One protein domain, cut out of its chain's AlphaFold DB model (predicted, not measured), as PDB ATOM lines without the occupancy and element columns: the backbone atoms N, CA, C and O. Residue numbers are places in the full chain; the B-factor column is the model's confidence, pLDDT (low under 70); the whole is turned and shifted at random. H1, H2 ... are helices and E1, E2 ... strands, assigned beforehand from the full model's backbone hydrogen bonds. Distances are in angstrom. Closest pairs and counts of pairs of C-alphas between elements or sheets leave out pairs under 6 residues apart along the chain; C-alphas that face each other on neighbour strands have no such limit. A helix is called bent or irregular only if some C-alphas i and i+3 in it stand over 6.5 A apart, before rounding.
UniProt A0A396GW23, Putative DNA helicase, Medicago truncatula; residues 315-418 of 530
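AT A GLANCE: This is residues 315 to 418 of the 530 residues of the protein "Putative DNA helicase" of Medicago truncatula (UniProt A0A396GW23). A six-stranded sheet curls and folds back on itself like part of a barrel, with E5, E3 and E2 in one leaf, E4 and E6 in the other, and E1 as the hinge between them. The short helix H1 packs beside the strands, while the last two helices, H2 and H3, make a small separate pair set off from the sheet at the end of residues 393 to 399. The printed part has 104 residues with three named helices and six named strands, in the order E1, E2, E3, H1, E4, E5, E6, H2, H3, and its class is mixed, helices and strands. The sheet runs E5, E3, E2, E1, E4, E6 and is mixed, with E5 parallel to E3 and the other neighbours antiparallel. The whole is only just compact, close to loose, with a radius of gyration of the C-alphas of 15.0 A and spans of 43 by 38 by 23 A.

HOW THE PARTS SIT: E1, residues 318 to 328, bends by 69 degrees at residue 322. E2, residues 335 to 343, forms a hairpin with E1 and is antiparallel to it at 157 degrees; N 325 and O 338 are 2.9 A apart. E3, residues 349 to 354, forms a hairpin with E2, antiparallel at 154 degrees, with N 339 and O 352 2.8 A apart. E1, E2 and E3 are a meander, each strand the antiparallel neighbour of the one before. H1, residues 356 to 360, is on the sheet at a height of 4.6 A and lies over none of its strands, but only just: 2 of its C-alphas fall on E3. The closest C-alphas of H1 and E2 are those of Ser 359 and Tyr 336, 5.2 A apart. E4, residues 368 to 372, is antiparallel to E1; N 369 and O 319 are 2.8 A apart. E5, residues 380 to 383, is an edge strand, parallel to E3 at 26 degrees, with N 381 and O 351 2.9 A apart. E6, residues 389 to 392, is the other edge strand, antiparallel to E4 at 163 degrees, with N 370 and O 391 2.8 A apart. The folded sheet, bent back into two leaves that face each other, has 23 pairs of C-alphas within 11 A between E5, E3, E2 and E4, E6. The closest C-alphas of E5 and E6 are those of Ile 383 and Phe 389, 6.3 A apart. H2, residues 400 to 406, and H3, residues 410 to 418, are not on the sheet. H2 and H3 touch at a steep tilt of 55 degrees, opposite ways; their closest C-alphas are those of Ser 406 and Thr 413, 5.6 A apart. In H2 and H3 every O i to N i+4 pair is within hydrogen-bond range; in H1 0 of 1 is, and 2 of 2 O i to N i+3 pairs are.

IN THESE COORDINATES: E1 begins at C-alpha 318, (-3.212, 35.316, 18.596), and measures 27.5 A from first to last C-alpha. E2 measures 25.8 A and ends at C-alpha 343, (-8.671, 38.298, 19.524). E3 measures 16.6 A, E4 13.7 A and H3 12.7 A. H3 ends at C-alpha 418, (4.424, 14.299, 3.279).

THE WHOLE: The two C-alphas farthest apart are those of Glu 377 and Asp 416, 44.6 A. The printed part has no cut, and no link is long. The sheet is strongly twisted. The mean pLDDT of the printed part is 88.6; it is under 70 in residues 315 to 317 and in residues 329 to 333, between E1 and E2.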
ATOM      1  N   SER A 315       1.089  35.367  24.695       48.81
ATOM      2  CA  SER A 315      -0.307  34.911  24.759       48.81
ATOM      3  C   SER A 315      -1.275  35.870  24.069       48.81
ATOM      4  O   SER A 315      -2.266  35.421  23.497       48.81
ATOM      5  N   ASP A 316      -1.000  37.174  24.104       58.66
ATOM      6  CA  ASP A 316      -1.987  38.206  23.760       58.66
ATOM      7  C   ASP A 316      -2.121  38.484  22.243       58.66
ATOM      8  O   ASP A 316      -3.080  39.125  21.817       58.66
ATOM      9  N   SER A 317      -1.219  37.948  21.407       69.50
ATOM     10  CA  SER A 317      -1.111  38.275  19.969       69.50
ATOM     11  C   SER A 317      -1.707  37.239  18.997       69.50
ATOM     12  O   SER A 317      -1.409  37.279  17.805       69.50
ATOM     13  N   SER A 318      -2.543  36.304  19.465       87.25
ATOM     14  CA  SER A 318      -3.212  35.316  18.596       87.25
ATOM     15  C   SER A 318      -4.607  35.781  18.160       87.25
ATOM     16  O   SER A 318      -5.482  36.033  18.993       87.25
ATOM     17  N   TYR A 319      -4.824  35.870  16.846       92.62
ATOM     18  CA  TYR A 319      -6.032  36.430  16.238       92.62
ATOM     19  C   TYR A 319      -6.706  35.457  15.260       92.62
ATOM     20  O   TYR A 319      -6.052  34.810  14.443       92.62
ATOM     21  N   LEU A 320      -8.037  35.409  15.280       94.31
ATOM     22  CA  LEU A 320      -8.870  34.742  14.281       94.31
ATOM     23  C   LEU A 320      -9.199  35.713  13.137       94.31
ATOM     24  O   LEU A 320      -9.719  36.801  13.375       94.31
ATOM     25  N   VAL A 321      -8.954  35.313  11.890       95.94
ATOM     26  CA  VAL A 321      -9.366  36.088  10.709       95.94
ATOM     27  C   VAL A 321     -10.874  35.928  10.502       95.94
ATOM     28  O   VAL A 321     -11.346  34.828  10.208       95.94
ATOM     29  N   LEU A 322     -11.634  37.018  10.622       93.81
ATOM     30  CA  LEU A 322     -13.078  37.043  10.361       93.81
ATOM     31  C   LEU A 322     -13.396  37.313   8.889       93.81
ATOM     32  O   LEU A 322     -14.291  36.693   8.320       93.81
ATOM     33  N   GLU A 323     -12.671  38.247   8.272       94.81
ATOM     34  CA  GLU A 323     -12.933  38.716   6.911       94.81
ATOM     35  C   GLU A 323     -11.629  39.109   6.210       94.81
ATOM     36  O   GLU A 323     -10.697  39.605   6.844       94.81
ATOM     37  N   VAL A 324     -11.576  38.902   4.893       95.12
ATOM     38  CA  VAL A 324     -10.453  39.279   4.027       95.12
ATOM     39  C   VAL A 324     -11.018  40.077   2.858       95.12
ATOM     40  O   VAL A 324     -11.806  39.549   2.078       95.12
ATOM     41  N   SER A 325     -10.616  41.342   2.730       92.75
ATOM     42  CA  SER A 325     -11.063  42.238   1.657       92.75
ATOM     43  C   SER A 325      -9.871  42.771   0.863       92.75
ATOM     44  O   SER A 325      -8.902  43.260   1.438       92.75
ATOM     45  N   GLU A 326      -9.923  42.680  -0.465       91.31
ATOM     46  CA  GLU A 326      -8.910  43.264  -1.351       91.31
ATOM     47  C   GLU A 326      -9.390  44.637  -1.835       91.31
ATOM     48  O   GLU A 326     -10.529  44.788  -2.285       91.31
ATOM     49  N   LYS A 327      -8.537  45.656  -1.710       86.56
ATOM     50  CA  LYS A 327      -8.857  47.053  -2.015       86.56
ATOM     51  C   LYS A 327      -7.786  47.626  -2.936       86.56
ATOM     52  O   LYS A 327      -6.597  47.511  -2.664       86.56
ATOM     53  N   SER A 328      -8.193  48.284  -4.016       78.00
ATOM     54  CA  SER A 328      -7.291  49.066  -4.865       78.00
ATOM     55  C   SER A 328      -7.346  50.538  -4.464       78.00
ATOM     56  O   SER A 328      -8.424  51.125  -4.360       78.00
ATOM     57  N   GLN A 329      -6.189  51.158  -4.220       69.94
ATOM     58  CA  GLN A 329      -6.135  52.595  -3.958       69.94
ATOM     59  C   GLN A 329      -6.161  53.359  -5.297       69.94
ATOM     60  O   GLN A 329      -5.435  52.987  -6.218       69.94
ATOM     61  N   PRO A 330      -6.960  54.434  -5.458       58.53
ATOM     62  CA  PRO A 330      -7.117  55.113  -6.751       58.53
ATOM     63  C   PRO A 330      -5.893  55.932  -7.208       58.53
ATOM     64  O   PRO A 330      -5.944  56.550  -8.270       58.53
ATOM     65  N   ALA A 331      -4.802  55.960  -6.433       54.72
ATOM     66  CA  ALA A 331      -3.616  56.771  -6.703       54.72
ATOM     67  C   ALA A 331      -2.311  55.989  -6.457       54.72
ATOM     68  O   ALA A 331      -1.849  55.888  -5.324       54.72
ATOM     69  N   ALA A 332      -1.708  55.499  -7.548       55.94
ATOM     70  CA  ALA A 332      -0.343  54.962  -7.699       55.94
ATOM     71  C   ALA A 332       0.106  53.753  -6.842       55.94
ATOM     72  O   ALA A 332       0.882  52.941  -7.345       55.94
ATOM     73  N   LYS A 333      -0.356  53.598  -5.596       63.38
ATOM     74  CA  LYS A 333      -0.130  52.393  -4.784       63.38
ATOM     75  C   LYS A 333      -0.945  51.212  -5.331       63.38
ATOM     76  O   LYS A 333      -1.983  51.398  -5.964       63.38
ATOM     77  N   GLY A 334      -0.432  49.999  -5.124       71.50
ATOM     78  CA  GLY A 334      -1.021  48.761  -5.643       71.50
ATOM     79  C   GLY A 334      -2.331  48.340  -4.956       71.50
ATOM     80  O   GLY A 334      -2.882  49.082  -4.137       71.50
ATOM     81  N   PRO A 335      -2.851  47.138  -5.273       84.94
ATOM     82  CA  PRO A 335      -3.842  46.498  -4.418       84.94
ATOM     83  C   PRO A 335      -3.235  46.227  -3.034       84.94
ATOM     84  O   PRO A 335      -2.079  45.822  -2.925       84.94
ATOM     85  N   TYR A 336      -4.027  46.434  -1.988       90.56
ATOM     86  CA  TYR A 336      -3.698  46.087  -0.609       90.56
ATOM     87  C   TYR A 336      -4.824  45.229  -0.023       90.56
ATOM     88  O   TYR A 336      -5.985  45.321  -0.436       90.56
ATOM     89  N   LYS A 337      -4.484  44.346   0.915       93.81
ATOM     90  CA  LYS A 337      -5.413  43.359   1.485       93.81
ATOM     91  C   LYS A 337      -5.682  43.696   2.945       93.81
ATOM     92  O   LYS A 337      -4.760  43.697   3.749       93.81
ATOM     93  N   VAL A 338      -6.937  43.965   3.291       94.81
ATOM     94  CA  VAL A 338      -7.355  44.287   4.660       94.81
ATOM     95  C   VAL A 338      -7.997  43.066   5.303       94.81
ATOM     96  O   VAL A 338      -9.016  42.566   4.813       94.81
ATOM     97  N   LEU A 339      -7.404  42.612   6.403       95.50
ATOM     98  CA  LEU A 339      -7.932  41.575   7.282       95.50
ATOM     99  C   LEU A 339      -8.744  42.233   8.405       95.50
ATOM    100  O   LEU A 339      -8.246  43.162   9.044       95.50
ATOM    101  N   ARG A 340      -9.948  41.723   8.697       95.25
ATOM    102  CA  ARG A 340     -10.592  41.959  10.000       95.25
ATOM    103  C   ARG A 340     -10.273  40.790  10.918       95.25
ATOM    104  O   ARG A 340     -10.545  39.638  10.573       95.25
ATOM    105  N   LEU A 341      -9.664  41.100  12.052       94.25
ATOM    106  CA  LEU A 341      -9.155  40.160  13.040       94.25
ATOM    107  C   LEU A 341      -9.990  40.230  14.318       94.25
ATOM    108  O   LEU A 341     -10.491  41.294  14.665       94.25
ATOM    109  N   LEU A 342     -10.086  39.114  15.035       93.12
ATOM    110  CA  LEU A 342     -10.681  39.021  16.366       93.12
ATOM    111  C   LEU A 342      -9.701  38.332  17.314       93.12
ATOM    112  O   LEU A 342      -9.264  37.215  17.041       93.12
ATOM    113  N   ASN A 343      -9.391  38.959  18.441       90.12
ATOM    114  CA  ASN A 343      -8.671  38.298  19.524       90.12
ATOM    115  C   ASN A 343      -9.641  37.359  20.270       90.12
ATOM    116  O   ASN A 343     -10.612  37.814  20.874       90.12
ATOM    117  N   GLU A 344      -9.403  36.042  20.236       83.12
ATOM    118  CA  GLU A 344     -10.304  35.046  20.851       83.12
ATOM    119  C   GLU A 344     -10.294  35.058  22.396       83.12
ATOM    120  O   GLU A 344     -11.110  34.370  23.015       83.12
ATOM    121  N   GLN A 345      -9.392  35.820  23.029       82.50
ATOM    122  CA  GLN A 345      -9.257  35.927  24.487       82.50
ATOM    123  C   GLN A 345      -9.860  37.223  25.042       82.50
ATOM    124  O   GLN A 345     -10.628  37.161  26.004       82.50
ATOM    125  N   SER A 346      -9.558  38.381  24.441       84.38
ATOM    126  CA  SER A 346     -10.134  39.673  24.850       84.38
ATOM    127  C   SER A 346     -11.504  39.951  24.220       84.38
ATOM    128  O   SER A 346     -12.311  40.677  24.798       84.38
ATOM    129  N   GLY A 347     -11.792  39.360  23.054       83.56
ATOM    130  CA  GLY A 347     -12.981  39.662  22.254       83.56
ATOM    131  C   GLY A 347     -12.876  40.959  21.443       83.56
ATOM    132  O   GLY A 347     -13.871  41.387  20.865       83.56
ATOM    133  N   GLU A 348     -11.700  41.591  21.393       88.00
ATOM    134  CA  GLU A 348     -11.472  42.805  20.605       88.00
ATOM    135  C   GLU A 348     -11.341  42.501  19.108       88.00
ATOM    136  O   GLU A 348     -10.560  41.631  18.706       88.00
ATOM    137  N   GLU A 349     -12.046  43.270  18.272       91.50
ATOM    138  CA  GLU A 349     -11.763  43.319  16.837       91.50
ATOM    139  C   GLU A 349     -10.610  44.294  16.542       91.50
ATOM    140  O   GLU A 349     -10.532  45.387  17.106       91.50
ATOM    141  N   ARG A 350      -9.716  43.897  15.634       91.81
ATOM    142  CA  ARG A 350      -8.580  44.687  15.132       91.81
ATOM    143  C   ARG A 350      -8.541  44.617  13.602       91.81
ATOM    144  O   ARG A 350      -9.112  43.706  12.997       91.81
ATOM    145  N   ALA A 351      -7.865  45.559  12.955       93.25
ATOM    146  CA  ALA A 351      -7.692  45.586  11.502       93.25
ATOM    147  C   ALA A 351      -6.210  45.485  11.128       93.25
ATOM    148  O   ALA A 351      -5.364  46.093  11.777       93.25
ATOM    149  N   VAL A 352      -5.890  44.751  10.062       94.56
ATOM    150  CA  VAL A 352      -4.523  44.675   9.523       94.56
ATOM    151  C   VAL A 352      -4.548  44.937   8.026       94.56
ATOM    152  O   VAL A 352      -5.268  44.255   7.295       94.56
ATOM    153  N   ASN A 353      -3.751  45.900   7.565       93.88
ATOM    154  CA  ASN A 353      -3.585  46.205   6.147       93.88
ATOM    155  C   ASN A 353      -2.262  45.606   5.652       93.88
ATOM    156  O   ASN A 353      -1.189  45.950   6.142       93.88
ATOM    157  N   LEU A 354      -2.340  44.725   4.660       94.56
ATOM    158  CA  LEU A 354      -1.193  44.094   4.017       94.56
ATOM    159  C   LEU A 354      -0.883  44.814   2.704       94.56
ATOM    160  O   LEU A 354      -1.655  44.732   1.739       94.56
ATOM    161  N   TRP A 355       0.248  45.509   2.685       92.69
ATOM    162  CA  TRP A 355       0.779  46.249   1.543       92.69
ATOM    163  C   TRP A 355       1.821  45.418   0.774       92.69
ATOM    164  O   TRP A 355       2.179  44.314   1.185       92.69
ATOM    165  N   ASP A 356       2.287  45.939  -0.362       90.94
ATOM    166  CA  ASP A 356       3.457  45.451  -1.110       90.94
ATOM    167  C   ASP A 356       3.484  43.919  -1.312       90.94
ATOM    168  O   ASP A 356       2.525  43.365  -1.857       90.94
ATOM    169  N   GLU A 357       4.542  43.203  -0.915       91.44
ATOM    170  CA  GLU A 357       4.604  41.740  -1.037       91.44
ATOM    171  C   GLU A 357       3.574  41.004  -0.157       91.44
ATOM    172  O   GLU A 357       3.038  39.971  -0.571       91.44
ATOM    173  N   TRP A 358       3.231  41.542   1.017       93.38
ATOM    174  CA  TRP A 358       2.254  40.938   1.933       93.38
ATOM    175  C   TRP A 358       0.833  40.925   1.363       93.38
ATOM    176  O   TRP A 358       0.019  40.081   1.749       93.38
ATOM    177  N   SER A 359       0.530  41.799   0.397       92.69
ATOM    178  CA  SER A 359      -0.742  41.767  -0.339       92.69
ATOM    179  C   SER A 359      -1.008  40.400  -0.994       92.69
ATOM    180  O   SER A 359      -2.162  39.965  -1.058       92.69
ATOM    181  N   TYR A 360       0.035  39.658  -1.393       91.12
ATOM    182  CA  TYR A 360      -0.079  38.333  -2.015       91.12
ATOM    183  C   TYR A 360      -0.257  37.178  -1.013       91.12
ATOM    184  O   TYR A 360      -0.574  36.065  -1.435       91.12
ATOM    185  N   SER A 361      -0.114  37.418   0.298       92.56
ATOM    186  CA  SER A 361      -0.219  36.380   1.334       92.56
ATOM    187  C   SER A 361      -1.546  35.619   1.270       92.56
ATOM    188  O   SER A 361      -2.630  36.213   1.199       92.56
ATOM    189  N   VAL A 362      -1.464  34.286   1.297       92.00
ATOM    190  CA  VAL A 362      -2.627  33.390   1.255       92.00
ATOM    191  C   VAL A 362      -3.223  33.302   2.657       92.00
ATOM    192  O   VAL A 362      -2.722  32.578   3.512       92.00
ATOM    193  N   VAL A 363      -4.286  34.074   2.879       94.75
ATOM    194  CA  VAL A 363      -5.033  34.158   4.140       94.75
ATOM    195  C   VAL A 363      -6.521  34.071   3.818       94.75
ATOM    196  O   VAL A 363      -6.987  34.713   2.874       94.75
ATOM    197  N   ALA A 364      -7.262  33.296   4.603       93.62
ATOM    198  CA  ALA A 364      -8.700  33.098   4.483       93.62
ATOM    199  C   ALA A 364      -9.409  33.278   5.842       93.62
ATOM    200  O   ALA A 364      -8.795  33.062   6.893       93.62
ATOM    201  N   PRO A 365     -10.712  33.623   5.849       94.81
ATOM    202  CA  PRO A 365     -11.533  33.579   7.056       94.81
ATOM    203  C   PRO A 365     -11.446  32.217   7.757       94.81
ATOM    204  O   PRO A 365     -11.546  31.171   7.117       94.81
ATOM    205  N   GLY A 366     -11.256  32.229   9.076       92.62
ATOM    206  CA  GLY A 366     -11.051  31.032   9.894       92.62
ATOM    207  C   GLY A 366      -9.593  30.612  10.083       92.62
ATOM    208  O   GLY A 366      -9.331  29.715  10.885       92.62
ATOM    209  N   ASN A 367      -8.631  31.253   9.409       94.06
ATOM    210  CA  ASN A 367      -7.221  31.102   9.765       94.06
ATOM    211  C   ASN A 367      -6.924  31.794  11.106       94.06
ATOM    212  O   ASN A 367      -7.505  32.832  11.426       94.06
ATOM    213  N   THR A 368      -5.986  31.227  11.864       94.44
ATOM    214  CA  THR A 368      -5.375  31.883  13.028       94.44
ATOM    215  C   THR A 368      -4.068  32.529  12.586       94.44
ATOM    216  O   THR A 368      -3.294  31.912  11.853       94.44
ATOM    217  N   VAL A 369      -3.839  33.771  12.999       94.75
ATOM    218  CA  VAL A 369      -2.659  34.571  12.656       94.75
ATOM    219  C   VAL A 369      -2.061  35.207  13.909       94.75
ATOM    220  O   VAL A 369      -2.775  35.477  14.872       94.75
ATOM    221  N   ASN A 370      -0.759  35.463  13.880       93.38
ATOM    222  CA  ASN A 370      -0.043  36.262  14.870       93.38
ATOM    223  C   ASN A 370       0.568  37.483  14.163       93.38
ATOM    224  O   ASN A 370       1.059  37.367  13.037       93.38
ATOM    225  N   ILE A 371       0.500  38.644  14.810       91.94
ATOM    226  CA  ILE A 371       0.999  39.921  14.296       91.94
ATOM    227  C   ILE A 371       2.197  40.341  15.144       91.94
ATOM    228  O   ILE A 371       2.058  40.575  16.343       91.94
ATOM    229  N   ILE A 372       3.368  40.455  14.516       91.38
ATOM    230  CA  ILE A 372       4.542  41.081  15.131       91.38
ATOM    231  C   ILE A 372       4.550  42.537  14.677       91.38
ATOM    232  O   ILE A 372       4.989  42.847  13.569       91.38
ATOM    233  N   GLY A 373       4.008  43.404  15.524       87.56
ATOM    234  CA  GLY A 373       3.854  44.832  15.285       87.56
ATOM    235  C   GLY A 373       2.948  45.462  16.337       87.56
ATOM    236  O   GLY A 373       2.249  44.756  17.066       87.56
ATOM    237  N   GLU A 374       2.962  46.786  16.417       86.44
ATOM    238  CA  GLU A 374       2.057  47.544  17.285       86.44
ATOM    239  C   GLU A 374       0.765  47.902  16.530       86.44
ATOM    240  O   GLU A 374       0.764  48.039  15.304       86.44
ATOM    241  N   PHE A 375      -0.344  48.027  17.266       87.88
ATOM    242  CA  PHE A 375      -1.618  48.508  16.728       87.88
ATOM    243  C   PHE A 375      -1.824  49.976  17.108       87.88
ATOM    244  O   PHE A 375      -1.636  50.346  18.266       87.88
ATOM    245  N   ASP A 376      -2.286  50.778  16.151       87.81
ATOM    246  CA  ASP A 376      -2.646  52.182  16.342       87.81
ATOM    247  C   ASP A 376      -3.773  52.350  17.380       87.81
ATOM    248  O   ASP A 376      -4.546  51.423  17.649       87.81
ATOM    249  N   GLU A 377      -3.980  53.581  17.861       81.69
ATOM    250  CA  GLU A 377      -5.142  53.956  18.690       81.69
ATOM    251  C   GLU A 377      -6.492  53.592  18.033       81.69
ATOM    252  O   GLU A 377      -7.470  53.306  18.721       81.69
ATOM    253  N   GLY A 378      -6.543  53.558  16.694       78.56
ATOM    254  CA  GLY A 378      -7.706  53.132  15.907       78.56
ATOM    255  C   GLY A 378      -7.879  51.613  15.754       78.56
ATOM    256  O   GLY A 378      -8.798  51.178  15.063       78.56
ATOM    257  N   GLY A 379      -7.003  50.797  16.348       84.12
ATOM    258  CA  GLY A 379      -7.033  49.335  16.241       84.12
ATOM    259  C   GLY A 379      -6.536  48.770  14.905       84.12
ATOM    260  O   GLY A 379      -6.708  47.575  14.658       84.12
ATOM    261  N   SER A 380      -5.935  49.604  14.053       89.25
ATOM    262  CA  SER A 380      -5.270  49.224  12.801       89.25
ATOM    263  C   SER A 380      -3.801  48.843  13.010       89.25
ATOM    264  O   SER A 380      -3.196  49.212  14.009       89.25
ATOM    265  N   CYS A 381      -3.226  48.092  12.072       92.06
ATOM    266  CA  CYS A 381      -1.786  47.890  11.932       92.06
ATOM    267  C   CYS A 381      -1.451  47.766  10.434       92.06
ATOM    268  O   CYS A 381      -2.072  46.974   9.716       92.06
ATOM    269  N   ASP A 382      -0.494  48.560   9.950       92.75
ATOM    270  CA  ASP A 382       0.035  48.471   8.585       92.75
ATOM    271  C   ASP A 382       1.241  47.516   8.542       92.75
ATOM    272  O   ASP A 382       2.198  47.676   9.301       92.75
ATOM    273  N   ILE A 383       1.221  46.547   7.623       94.06
ATOM    274  CA  ILE A 383       2.331  45.619   7.357       94.06
ATOM    275  C   ILE A 383       2.794  45.826   5.913       94.06
ATOM    276  O   ILE A 383       1.991  45.724   4.980       94.06
ATOM    277  N   ASN A 384       4.072  46.153   5.723       91.88
ATOM    278  CA  ASN A 384       4.650  46.542   4.431       91.88
ATOM    279  C   ASN A 384       6.061  45.942   4.246       91.88
ATOM    280  O   ASN A 384       6.444  45.035   4.983       91.88
ATOM    281  N   HIS A 385       6.818  46.387   3.239       92.19
ATOM    282  CA  HIS A 385       8.165  45.859   2.971       92.19
ATOM    283  C   HIS A 385       9.156  46.029   4.143       92.19
ATOM    284  O   HIS A 385       9.991  45.157   4.373       92.19
ATOM    285  N   ASP A 386       9.059  47.142   4.876       92.44
ATOM    286  CA  ASP A 386      10.028  47.567   5.893       92.44
ATOM    287  C   ASP A 386       9.550  47.304   7.337       92.44
ATOM    288  O   ASP A 386      10.367  47.122   8.242       92.44
ATOM    289  N   ASN A 387       8.229  47.285   7.560       90.88
ATOM    290  CA  ASN A 387       7.593  47.316   8.877       90.88
ATOM    291  C   ASN A 387       6.653  46.125   9.116       90.88
ATOM    292  O   ASN A 387       5.759  45.856   8.305       90.88
ATOM    293  N   ASN A 388       6.759  45.562  10.327       92.94
ATOM    294  CA  ASN A 388       5.889  44.533  10.911       92.94
ATOM    295  C   ASN A 388       5.895  43.180  10.163       92.94
ATOM    296  O   ASN A 388       6.354  43.065   9.029       92.94
ATOM    297  N   PHE A 389       5.386  42.121  10.802       94.00
ATOM    298  CA  PHE A 389       5.288  40.787  10.194       94.00
ATOM    299  C   PHE A 389       3.945  40.112  10.476       94.00
ATOM    300  O   PHE A 389       3.446  40.117  11.602       94.00
ATOM    301  N   LEU A 390       3.405  39.452   9.449       94.25
ATOM    302  CA  LEU A 390       2.260  38.548   9.556       94.25
ATOM    303  C   LEU A 390       2.745  37.094   9.620       94.25
ATOM    304  O   LEU A 390       3.315  36.585   8.654       94.25
ATOM    305  N   ILE A 391       2.435  36.394  10.710       94.69
ATOM    306  CA  ILE A 391       2.605  34.942  10.824       94.69
ATOM    307  C   ILE A 391       1.236  34.284  10.640       94.69
ATOM    308  O   ILE A 391       0.310  34.526  11.412       94.69
ATOM    309  N   VAL A 392       1.101  33.428   9.626       94.50
ATOM    310  CA  VAL A 392      -0.121  32.648   9.371       94.50
ATOM    311  C   VAL A 392       0.054  31.250   9.957       94.50
ATOM    312  O   VAL A 392       1.062  30.607   9.685       94.50
ATOM    313  N   HIS A 393      -0.919  30.784  10.746       93.69
ATOM    314  CA  HIS A 393      -0.856  29.540  11.526       93.69
ATOM    315  C   HIS A 393       0.377  29.455  12.455       93.69
ATOM    316  O   HIS A 393       1.236  28.598  12.252       93.69
ATOM    317  N   PRO A 394       0.471  30.318  13.493       92.50
ATOM    318  CA  PRO A 394       1.627  30.371  14.399       92.50
ATOM    319  C   PRO A 394       1.926  29.047  15.124       92.50
ATOM    320  O   PRO A 394       3.071  28.804  15.493       92.50
ATOM    321  N   ASP A 395       0.927  28.177  15.286       90.44
ATOM    322  CA  ASP A 395       1.066  26.852  15.902       90.44
ATOM    323  C   ASP A 395       1.795  25.823  15.003       90.44
ATOM    324  O   ASP A 395       2.156  24.739  15.464       90.44
ATOM    325  N   ILE A 396       2.011  26.129  13.715       91.12
ATOM    326  CA  ILE A 396       2.651  25.231  12.740       91.12
ATOM    327  C   ILE A 396       4.126  25.613  12.568       91.12
ATOM    328  O   ILE A 396       4.488  26.471  11.763       91.12
ATOM    329  N   LEU A 397       5.004  24.923  13.297       92.00
ATOM    330  CA  LEU A 397       6.452  25.113  13.189       92.00
ATOM    331  C   LEU A 397       7.016  24.453  11.917       92.00
ATOM    332  O   LEU A 397       6.973  23.234  11.754       92.00
ATOM    333  N   VAL A 398       7.607  25.262  11.033       91.00
ATOM    334  CA  VAL A 398       8.283  24.811   9.803       91.00
ATOM    335  C   VAL A 398       9.793  25.014   9.946       91.00
ATOM    336  O   VAL A 398      10.246  26.102  10.295       91.00
ATOM    337  N   SER A 399      10.600  23.988   9.658       91.25
ATOM    338  CA  SER A 399      12.061  24.103   9.767       91.25
ATOM    339  C   SER A 399      12.645  25.076   8.733       91.25
ATOM    340  O   SER A 399      12.239  25.093   7.569       91.25
ATOM    341  N   GLY A 400      13.683  25.829   9.118       92.94
ATOM    342  CA  GLY A 400      14.376  26.751   8.206       92.94
ATOM    343  C   GLY A 400      14.927  26.069   6.943       92.94
ATOM    344  O   GLY A 400      14.943  26.668   5.873       92.94
ATOM    345  N   THR A 401      15.281  24.782   7.026       89.31
ATOM    346  CA  THR A 401      15.686  23.956   5.874       89.31
ATOM    347  C   THR A 401      14.559  23.730   4.859       89.31
ATOM    348  O   THR A 401      14.819  23.719   3.656       89.31
ATOM    349  N   ARG A 402      13.303  23.601   5.309       89.94
ATOM    350  CA  ARG A 402      12.122  23.516   4.431       89.94
ATOM    351  C   ARG A 402      11.792  24.873   3.815       89.94
ATOM    352  O   ARG A 402      11.535  24.945   2.617       89.94
ATOM    353  N   VAL A 403      11.866  25.952   4.599       93.06
ATOM    354  CA  VAL A 403      11.699  27.321   4.076       93.06
ATOM    355  C   VAL A 403      12.732  27.591   2.972       93.06
ATOM    356  O   VAL A 403      12.357  27.986   1.870       93.06
ATOM    357  N   ALA A 404      14.004  27.261   3.210       93.50
ATOM    358  CA  ALA A 404      15.082  27.415   2.234       93.50
ATOM    359  C   ALA A 404      14.881  26.580   0.952       93.50
ATOM    360  O   ALA A 404      15.145  27.077  -0.143       93.50
ATOM    361  N   SER A 405      14.384  25.338   1.044       88.94
ATOM    362  CA  SER A 405      14.108  24.534  -0.158       88.94
ATOM    363  C   SER A 405      12.926  25.076  -0.973       88.94
ATOM    364  O   SER A 405      12.944  25.011  -2.209       88.94
ATOM    365  N   SER A 406      11.938  25.684  -0.302       93.12
ATOM    366  CA  SER A 406      10.703  26.170  -0.929       93.12
ATOM    367  C   SER A 406      10.924  27.264  -1.978       93.12
ATOM    368  O   SER A 406      10.194  27.289  -2.966       93.12
ATOM    369  N   PHE A 407      11.981  28.082  -1.852       92.56
ATOM    370  CA  PHE A 407      12.343  29.101  -2.850       92.56
ATOM    371  C   PHE A 407      12.572  28.530  -4.259       92.56
ATOM    372  O   PHE A 407      12.406  29.245  -5.244       92.56
ATOM    373  N   THR A 408      12.941  27.247  -4.376       93.06
ATOM    374  CA  THR A 408      13.119  26.584  -5.680       93.06
ATOM    375  C   THR A 408      11.824  25.972  -6.216       93.06
ATOM    376  O   THR A 408      11.558  26.042  -7.415       93.06
ATOM    377  N   CYS A 409      11.016  25.359  -5.345       94.19
ATOM    378  CA  CYS A 409       9.727  24.763  -5.689       94.19
ATOM    379  C   CYS A 409       8.914  24.458  -4.412       94.19
ATOM    380  O   CYS A 409       9.129  23.410  -3.797       94.19
ATOM    381  N   PRO A 410       7.918  25.285  -4.033       92.44
ATOM    382  CA  PRO A 410       7.125  25.050  -2.822       92.44
ATOM    383  C   PRO A 410       6.373  23.710  -2.846       92.44
ATOM    384  O   PRO A 410       6.254  23.033  -1.826       92.44
ATOM    385  N   ARG A 411       5.921  23.273  -4.033       94.56
ATOM    386  CA  ARG A 411       5.280  21.960  -4.216       94.56
ATOM    387  C   ARG A 411       6.222  20.807  -3.866       94.56
ATOM    388  O   ARG A 411       5.745  19.802  -3.350       94.56
ATOM    389  N   ARG A 412       7.525  20.932  -4.147       91.31
ATOM    390  CA  ARG A 412       8.508  19.906  -3.784       91.31
ATOM    391  C   ARG A 412       8.622  19.808  -2.267       91.31
ATOM    392  O   ARG A 412       8.408  18.729  -1.743       91.31
ATOM    393  N   THR A 413       8.846  20.920  -1.568       92.06
ATOM    394  CA  THR A 413       8.962  20.945  -0.098       92.06
ATOM    395  C   THR A 413       7.781  20.259   0.601       92.06
ATOM    396  O   THR A 413       7.989  19.465   1.513       92.06
ATOM    397  N   VAL A 414       6.549  20.503   0.137       91.62
ATOM    398  CA  VAL A 414       5.332  19.874   0.692       91.62
ATOM    399  C   VAL A 414       5.246  18.369   0.385       91.62
ATOM    400  O   VAL A 414       4.706  17.613   1.191       91.62
ATOM    401  N   LEU A 415       5.767  17.913  -0.759       91.38
ATOM    402  CA  LEU A 415       5.837  16.485  -1.093       91.38
ATOM    403  C   LEU A 415       6.942  15.777  -0.300       91.38
ATOM    404  O   LEU A 415       6.670  14.733   0.284       91.38
ATOM    405  N   ASP A 416       8.135  16.367  -0.221       88.12
ATOM    406  CA  ASP A 416       9.279  15.847   0.537       88.12
ATOM    407  C   ASP A 416       8.907  15.685   2.034       88.12
ATOM    408  O   ASP A 416       9.260  14.689   2.665       88.12
ATOM    409  N   GLU A 417       8.107  16.607   2.592       86.19
ATOM    410  CA  GLU A 417       7.541  16.492   3.946       86.19
ATOM    411  C   GLU A 417       6.493  15.375   4.092       86.19
ATOM    412  O   GLU A 417       6.552  14.612   5.059       86.19
ATOM    413  N   ARG A 418       5.527  15.274   3.170       88.75
ATOM    414  CA  ARG A 418       4.424  14.299   3.279       88.75
ATOM    415  C   ARG A 418       4.858  12.862   3.002       88.75
ATOM    416  O   ARG A 418       4.339  11.949   3.631       88.75
TER     417      ARG A 418